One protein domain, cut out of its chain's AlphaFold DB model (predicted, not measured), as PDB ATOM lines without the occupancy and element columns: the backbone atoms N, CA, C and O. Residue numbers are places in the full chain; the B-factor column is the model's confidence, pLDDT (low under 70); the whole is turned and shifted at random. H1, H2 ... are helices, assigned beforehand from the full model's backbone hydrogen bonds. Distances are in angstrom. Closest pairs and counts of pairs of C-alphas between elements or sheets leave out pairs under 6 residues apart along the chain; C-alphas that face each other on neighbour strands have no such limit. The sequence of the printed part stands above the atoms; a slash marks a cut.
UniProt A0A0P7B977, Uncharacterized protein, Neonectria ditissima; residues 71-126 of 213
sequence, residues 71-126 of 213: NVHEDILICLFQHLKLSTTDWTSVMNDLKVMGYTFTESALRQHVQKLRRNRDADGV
ATOM      1  N   ASN A  71       7.635  14.328 106.383       83.75
ATOM      2  CA  ASN A  71       6.209  14.413 106.078       83.75
ATOM      3  C   ASN A  71       5.832  13.440 104.952       83.75
ATOM      4  O   ASN A  71       4.877  12.687 105.085       83.75
ATOM      5  N   VAL A  72       6.636  13.367 103.885       86.12
ATOM      6  CA  VAL A  72       6.456  12.406 102.787       86.12
ATOM      7  C   VAL A  72       6.564  10.973 103.301       86.12
ATOM      8  O   VAL A  72       5.787  10.113 102.891       86.12
ATOM      9  N   HIS A  73       7.491  10.695 104.218       82.25
ATOM     10  CA  HIS A  73       7.577   9.376 104.846       82.25
ATOM     11  C   HIS A  73       6.337   9.047 105.688       82.25
ATOM     12  O   HIS A  73       5.821   7.933 105.590       82.25
ATOM     13  N   GLU A  74       5.836  10.000 106.475       83.88
ATOM     14  CA  GLU A  74       4.600   9.852 107.251       83.88
ATOM     15  C   GLU A  74       3.389   9.593 106.341       83.88
ATOM     16  O   GLU A  74       2.652   8.627 106.554       83.88
ATOM     17  N   ASP A  75       3.239  10.369 105.268       82.69
ATOM     18  CA  ASP A  75       2.162  10.216 104.287       82.69
ATOM     19  C   ASP A  75       2.199   8.853 103.590       82.69
ATOM     20  O   ASP A  75       1.161   8.208 103.399       82.69
ATOM     21  N   ILE A  76       3.399   8.369 103.253       84.25
ATOM     22  CA  ILE A  76       3.594   7.034 102.679       84.25
ATOM     23  C   ILE A  76       3.160   5.959 103.673       84.25
ATOM     24  O   ILE A  76       2.421   5.046 103.297       84.25
ATOM     25  N   LEU A  77       3.582   6.062 104.938       85.62
ATOM     26  CA  LEU A  77       3.185   5.110 105.975       85.62
ATOM     27  C   LEU A  77       1.662   5.098 106.143       85.62
ATOM     28  O   LEU A  77       1.054   4.026 106.135       85.62
ATOM     29  N   ILE A  78       1.024   6.268 106.217       84.12
ATOM     30  CA  ILE A  78      -0.436   6.386 106.322       84.12
ATOM     31  C   ILE A  78      -1.125   5.742 105.114       84.12
ATOM     32  O   ILE A  78      -2.073   4.974 105.296       84.12
ATOM     33  N   CYS A  79      -0.647   6.010 103.897       86.00
ATOM     34  CA  CYS A  79      -1.185   5.437 102.664       86.00
ATOM     35  C   CYS A  79      -1.082   3.902 102.656       86.00
ATOM     36  O   CYS A  79      -2.075   3.209 102.426       86.00
ATOM     37  N   LEU A  80       0.083   3.351 103.008       81.38
ATOM     38  CA  LEU A  80       0.279   1.903 103.119       81.38
ATOM     39  C   LEU A  80      -0.687   1.288 104.134       81.38
ATOM     40  O   LEU A  80      -1.388   0.322 103.832       81.38
ATOM     41  N   PHE A  81      -0.801   1.890 105.316       80.94
ATOM     42  CA  PHE A  81      -1.718   1.422 106.348       80.94
ATOM     43  C   PHE A  81      -3.197   1.516 105.927       80.94
ATOM     44  O   PHE A  81      -4.017   0.745 106.426       80.94
ATOM     45  N   GLN A  82      -3.583   2.419 105.020       78.12
ATOM     46  CA  GLN A  82      -4.956   2.484 104.495       78.12
ATOM     47  C   GLN A  82      -5.325   1.295 103.621       78.12
ATOM     48  O   GLN A  82      -6.449   0.799 103.716       78.12
ATOM     49  N   HIS A  83      -4.378   0.816 102.825       73.62
ATOM     50  CA  HIS A  83      -4.609  -0.300 101.918       73.62
ATOM     51  C   HIS A  83      -4.291  -1.664 102.552       73.62
ATOM     52  O   HIS A  83      -4.789  -2.684 102.079       73.62
ATOM     53  N   LEU A  84      -3.542  -1.692 103.659       80.06
ATOM     54  CA  LEU A  84      -3.224  -2.907 104.406       80.06
ATOM     55  C   LEU A  84      -4.211  -3.153 105.556       80.06
ATOM     56  O   LEU A  84      -4.339  -2.360 106.490       80.06
ATOM     57  N   LYS A  85      -4.872  -4.314 105.530       78.88
ATOM     58  CA  LYS A  85      -5.636  -4.844 106.667       78.88
ATOM     59  C   LYS A  85      -4.764  -5.836 107.427       78.88
ATOM     60  O   LYS A  85      -4.705  -7.004 107.064       78.88
ATOM     61  N   LEU A  86      -4.083  -5.359 108.464       81.69
ATOM     62  CA  LEU A  86      -3.296  -6.215 109.353       81.69
ATOM     63  C   LEU A  86      -4.216  -7.074 110.231       81.69
ATOM     64  O   LEU A  86      -5.105  -6.539 110.906       81.69
ATOM     65  N   SER A  87      -3.975  -8.386 110.239       84.38
ATOM     66  CA  SER A  87      -4.645  -9.354 111.114       84.38
ATOM     67  C   SER A  87      -4.139  -9.235 112.555       84.38
ATOM     68  O   SER A  87      -3.053  -8.716 112.805       84.38
ATOM     69  N   THR A  88      -4.899  -9.736 113.531       82.62
ATOM     70  CA  THR A  88      -4.511  -9.748 114.956       82.62
ATOM     71  C   THR A  88      -3.145 -10.411 115.186       82.62
ATOM     72  O   THR A  88      -2.356  -9.933 116.004       82.62
ATOM     73  N   THR A  89      -2.818 -11.457 114.420       87.81
ATOM     74  CA  THR A  89      -1.501 -12.114 114.463       87.81
ATOM     75  C   THR A  89      -0.380 -11.182 113.998       87.81
ATOM     76  O   THR A  89       0.660 -11.108 114.649       87.81
ATOM     77  N   ASP A  90      -0.609 -10.409 112.933       87.00
ATOM     78  CA  ASP A  90       0.383  -9.477 112.384       87.00
ATOM     79  C   ASP A  90       0.681  -8.354 113.379       87.00
ATOM     80  O   ASP A  90       1.835  -7.995 113.588       87.00
ATOM     81  N   TRP A  91      -0.349  -7.845 114.064       86.25
ATOM     82  CA  TRP A  91      -0.170  -6.856 115.131       86.25
ATOM     83  C   TRP A  91       0.658  -7.398 116.294       86.25
ATOM     84  O   TRP A  91       1.505  -6.683 116.825       86.25
ATOM     85  N   THR A  92       0.458  -8.665 116.654       89.06
ATOM     86  CA  THR A  92       1.254  -9.319 117.700       89.06
ATOM     87  C   THR A  92       2.720  -9.447 117.275       89.06
ATOM     88  O   THR A  92       3.608  -9.150 118.075       89.06
ATOM     89  N   SER A  93       2.980  -9.812 116.012       90.44
ATOM     90  CA  SER A  93       4.340  -9.866 115.450       90.44
ATOM     91  C   SER A  93       5.001  -8.488 115.450       90.44
ATOM     92  O   SER A  93       6.092  -8.337 115.989       90.44
ATOM     93  N   VAL A  94       4.301  -7.459 114.957       88.75
ATOM     94  CA  VAL A  94       4.782  -6.069 114.943       88.75
ATOM     95  C   VAL A  94       5.133  -5.593 116.355       88.75
ATOM     96  O   VAL A  94       6.181  -4.985 116.562       88.75
ATOM     97  N   MET A  95       4.308  -5.911 117.357       88.75
ATOM     98  CA  MET A  95       4.602  -5.568 118.753       88.75
ATOM     99  C   MET A  95       5.799  -6.329 119.322       88.75
ATOM    100  O   MET A  95       6.483  -5.797 120.196       88.75
ATOM    101  N   ASN A  96       6.055  -7.559 118.876       90.94
ATOM    102  CA  ASN A  96       7.248  -8.300 119.273       90.94
ATOM    103  C   ASN A  96       8.511  -7.668 118.672       90.94
ATOM    104  O   ASN A  96       9.468  -7.407 119.398       90.94
ATOM    105  N   ASP A  97       8.469  -7.322 117.386       90.81
ATOM    106  CA  ASP A  97       9.589  -6.689 116.682       90.81
ATOM    107  C   ASP A  97       9.923  -5.318 117.289       90.81
ATOM    108  O   ASP A  97      11.084  -5.002 117.551       90.81
ATOM    109  N   LEU A  98       8.903  -4.523 117.620       89.25
ATOM    110  CA  LEU A  98       9.078  -3.223 118.276       89.25
ATOM    111  C   LEU A  98       9.692  -3.335 119.677       89.25
ATOM    112  O   LEU A  98      10.497  -2.482 120.057       89.25
ATOM    113  N   LYS A  99       9.363  -4.392 120.429       90.25
ATOM    114  CA  LYS A  99       9.983  -4.664 121.736       90.25
ATOM    115  C   LYS A  99      11.454  -5.039 121.597       90.25
ATOM    116  O   LYS A  99      12.258  -4.583 122.405       90.25
ATOM    117  N   VAL A 100      11.816  -5.822 120.576       92.88
ATOM    118  CA  VAL A 100      13.221  -6.157 120.273       92.88
ATOM    119  C   VAL A 100      14.025  -4.896 119.945       92.88
ATOM    120  O   VAL A 100      15.161  -4.763 120.388       92.88
ATOM    121  N   MET A 101      13.411  -3.932 119.255       90.50
ATOM    122  CA  MET A 101      14.007  -2.619 118.969       90.50
ATOM    123  C   MET A 101      14.060  -1.677 120.191       90.50
ATOM    124  O   MET A 101      14.565  -0.561 120.084       90.50
ATOM    125  N   GLY A 102      13.551  -2.105 121.353       90.56
ATOM    126  CA  GLY A 102      13.597  -1.348 122.608       90.56
ATOM    127  C   GLY A 102      12.426  -0.386 122.835       90.56
ATOM    128  O   GLY A 102      12.454   0.379 123.800       90.56
ATOM    129  N   TYR A 103      11.384  -0.411 121.998       91.88
ATOM    130  CA  TYR A 103      10.192   0.415 122.205       91.88
ATOM    131  C   TYR A 103       9.211  -0.245 123.179       91.88
ATOM    132  O   TYR A 103       8.844  -1.413 123.039       91.88
ATOM    133  N   THR A 104       8.720   0.528 124.150       86.06
ATOM    134  CA  THR A 104       7.778   0.053 125.174       86.06
ATOM    135  C   THR A 104       6.456   0.814 125.099       86.06
ATOM    136  O   THR A 104       6.256   1.818 125.781       86.06
ATOM    137  N   PHE A 105       5.526   0.340 124.274       85.06
ATOM    138  CA  PHE A 105       4.137   0.807 124.268       85.06
ATOM    139  C   PHE A 105       3.167  -0.375 124.165       85.06
ATOM    140  O   PHE A 105       3.579  -1.510 123.923       85.06
ATOM    141  N   THR A 106       1.876  -0.134 124.405       89.44
ATOM    142  CA  THR A 106       0.829  -1.155 124.269       89.44
ATOM    143  C   THR A 106       0.319  -1.226 122.831       89.44
ATOM    144  O   THR A 106       0.346  -0.239 122.095       89.44
ATOM    145  N   GLU A 107      -0.204  -2.385 122.428       84.56
ATOM    146  CA  GLU A 107      -0.779  -2.564 121.088       84.56
ATOM    147  C   GLU A 107      -1.940  -1.586 120.835       84.56
ATOM    148  O   GLU A 107      -2.074  -1.016 119.752       84.56
ATOM    149  N   SER A 108      -2.747  -1.321 121.867       84.31
ATOM    150  CA  SER A 108      -3.829  -0.338 121.820       84.31
ATOM    151  C   SER A 108      -3.324   1.088 121.581       84.31
ATOM    152  O   SER A 108      -3.925   1.805 120.782       84.31
ATOM    153  N   ALA A 109      -2.210   1.488 122.202       87.56
ATOM    154  CA  ALA A 109      -1.613   2.807 122.001       87.56
ATOM    155  C   ALA A 109      -1.084   2.977 120.569       87.56
ATOM    156  O   ALA A 109      -1.331   4.011 119.946       87.56
ATOM    157  N   LEU A 110      -0.442   1.945 120.007       86.62
ATOM    158  CA  LEU A 110       0.017   1.962 118.614       86.62
ATOM    159  C   LEU A 110      -1.158   2.088 117.638       86.62
ATOM    160  O   LEU A 110      -1.144   2.940 116.748       86.62
ATOM    161  N   ARG A 111      -2.203   1.273 117.827       85.38
ATOM    162  CA  ARG A 111      -3.413   1.311 116.992       85.38
ATOM    163  C   ARG A 111      -4.075   2.682 117.040       85.38
ATOM    164  O   ARG A 111      -4.432   3.217 115.995       85.38
ATOM    165  N   GLN A 112      -4.197   3.268 118.232       88.00
ATOM    166  CA  GLN A 112      -4.726   4.622 118.404       88.00
ATOM    167  C   GLN A 112      -3.865   5.666 117.696       88.00
ATOM    168  O   GLN A 112      -4.409   6.534 117.013       88.00
ATOM    169  N   HIS A 113      -2.540   5.568 117.813       85.38
ATOM    170  CA  HIS A 113      -1.617   6.486 117.157       85.38
ATOM    171  C   HIS A 113      -1.762   6.433 115.631       85.38
ATOM    172  O   HIS A 113      -2.033   7.459 115.013       85.38
ATOM    173  N   VAL A 114      -1.740   5.239 115.030       84.19
ATOM    174  CA  VAL A 114      -1.955   5.056 113.580       84.19
ATOM    175  C   VAL A 114      -3.322   5.586 113.140       84.19
ATOM    176  O   VAL A 114      -3.462   6.181 112.073       84.19
ATOM    177  N   GLN A 115      -4.356   5.408 113.960       84.19
ATOM    178  CA  GLN A 115      -5.689   5.920 113.656       84.19
ATOM    179  C   GLN A 115      -5.762   7.452 113.747       84.19
ATOM    180  O   GLN A 115      -6.514   8.073 112.998       84.19
ATOM    181  N   LYS A 116      -4.985   8.072 114.644       84.25
ATOM    182  CA  LYS A 116      -4.830   9.530 114.723       84.25
ATOM    183  C   LYS A 116      -4.137  10.071 113.471       84.25
ATOM    184  O   LYS A 116      -4.652  11.007 112.877       84.25
ATOM    185  N   LEU A 117      -3.067   9.416 113.015       82.56
ATOM    186  CA  LEU A 117      -2.373   9.776 111.770       82.56
ATOM    187  C   LEU A 117      -3.330   9.782 110.559       82.56
ATOM    188  O   LEU A 117      -3.344  10.729 109.779       82.56
ATOM    189  N   ARG A 118      -4.230   8.791 110.455       81.81
ATOM    190  CA  ARG A 118      -5.259   8.753 109.392       81.81
ATOM    191  C   ARG A 118      -6.241   9.925 109.466       81.81
ATOM    192  O   ARG A 118      -6.479  10.585 108.461       81.81
ATOM    193  N   ARG A 119      -6.800  10.186 110.655       83.31
ATOM    194  CA  ARG A 119      -7.806  11.245 110.860       83.31
ATOM    195  C   ARG A 119      -7.247  12.634 110.567       83.31
ATOM    196  O   ARG A 119      -7.942  13.446 109.971       83.31
ATOM    197  N   ASN A 120      -6.008  12.892 110.978       77.12
ATOM    198  CA  ASN A 120      -5.349  14.170 110.738       77.12
ATOM    199  C   ASN A 120      -5.176  14.441 109.232       77.12
ATOM    200  O   ASN A 120      -5.423  15.560 108.801       77.12
ATOM    201  N   ARG A 121      -4.877  13.415 108.423       71.56
ATOM    202  CA  ARG A 121      -4.824  13.541 106.956       71.56
ATOM    203  C   ARG A 121      -6.200  13.774 106.326       71.56
ATOM    204  O   ARG A 121      -6.343  14.636 105.465       71.56
ATOM    205  N   ASP A 122      -7.210  13.005 106.732       67.62
ATOM    206  CA  ASP A 122      -8.558  13.114 106.151       67.62
ATOM    207  C   ASP A 122      -9.225  14.468 106.477       67.62
ATOM    208  O   ASP A 122     -10.081  14.930 105.724       67.62
ATOM    209  N   ALA A 123      -8.804  15.128 107.561       67.69
ATOM    210  CA  ALA A 123      -9.199  16.497 107.889       67.69
ATOM    211  C   ALA A 123      -8.458  17.556 107.046       67.69
ATOM    212  O   ALA A 123      -9.076  18.529 106.618       67.69
ATOM    213  N   ASP A 124      -7.163  17.364 106.777       59.66
ATOM    214  CA  ASP A 124      -6.323  18.340 106.062       59.66
ATOM    215  C   ASP A 124      -6.543  18.311 104.534       59.66
ATOM    216  O   ASP A 124      -6.591  19.350 103.873       59.66
ATOM    217  N   GLY A 125      -6.828  17.130 103.967       51.88
ATOM    218  CA  GLY A 125      -7.113  16.951 102.534       51.88
ATOM    219  C   GLY A 125      -8.394  17.633 102.029       51.88
ATOM    220  O   GLY A 125      -8.591  17.742 100.819       51.88
ATOM    221  N   VAL A 126      -9.255  18.115 102.930       50.97
ATOM    222  CA  VAL A 126     -10.489  18.854 102.601       50.97
ATOM    223  C   VAL A 126     -10.295  20.375 102.708       50.97
ATOM    224  O   VAL A 126     -11.110  21.134 102.189       50.97
TER     225      VAL A 126
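AT A GLANCE: This is residues 71 to 126 of the 213 residues of an uncharacterized protein of Neonectria ditissima (UniProt A0A0P7B977). A long helix, H3, starts with its first residue, Glu 107, beside H2 and runs away from it to cross H1, while the two shorter helices, H1 and H2, stand apart from each other. H3 begins beside H2, crosses H1 and makes the long axis of this open, loosely joined frame, while the last residues of H2 and the first of the link after it, residues 96 to 102, stick out free. The printed part has 56 residues with three named helices in the order H1, H2, H3 and no named strand, and its class is all helix. It is only just loose, close to compact, with a radius of gyration of the C-alphas of 12.4 A, and elongated, with spans of 37 by 21 by 19 A.

HOW THE PARTS SIT: H1, residues 71 to 83, is apart from H2, residues 88 to 100. H3, residues 107 to 124, touches H1, with residues 114 to 118 of H3 and 78 to 82 of H1 alone. Their closest C-alphas are those of Ile 78 and Arg 118, 6.2 A apart. The lines of H1 and H3 stand at 72 degrees, only just about perpendicular. H2 and H3 only just touch, with 3 pairs of C-alphas within 8 A, through residues 91 to 95 of H2 and residue 107 of H3 alone. Their closest C-alphas are those of Met 95 and Glu 107, 6.6 A apart, and their lines are about perpendicular at 77 degrees. In H1, H2 and H3 every O i to N i+4 pair is within hydrogen-bond range.

IN THESE COORDINATES: H1 begins at C-alpha 71, (6.209, 14.413, 106.078), and is 18.7 A long from first to last C-alpha. H2 is 18.9 A long and ends at C-alpha 100, (13.221, -6.157, 120.273). H3, 26.3 A long, ends at C-alpha 124, (-6.323, 18.340, 106.062).

THE WHOLE: The two C-alphas farthest apart, those of Val 100 and Val 126, are 38.7 A apart. The printed part has no cut. The link from H1 to H2 is tight, with 4 residues, and that from H2 to H3 is short, with 6. The mean pLDDT of the printed part is 82.8, and residues 122 to 126 are under 70.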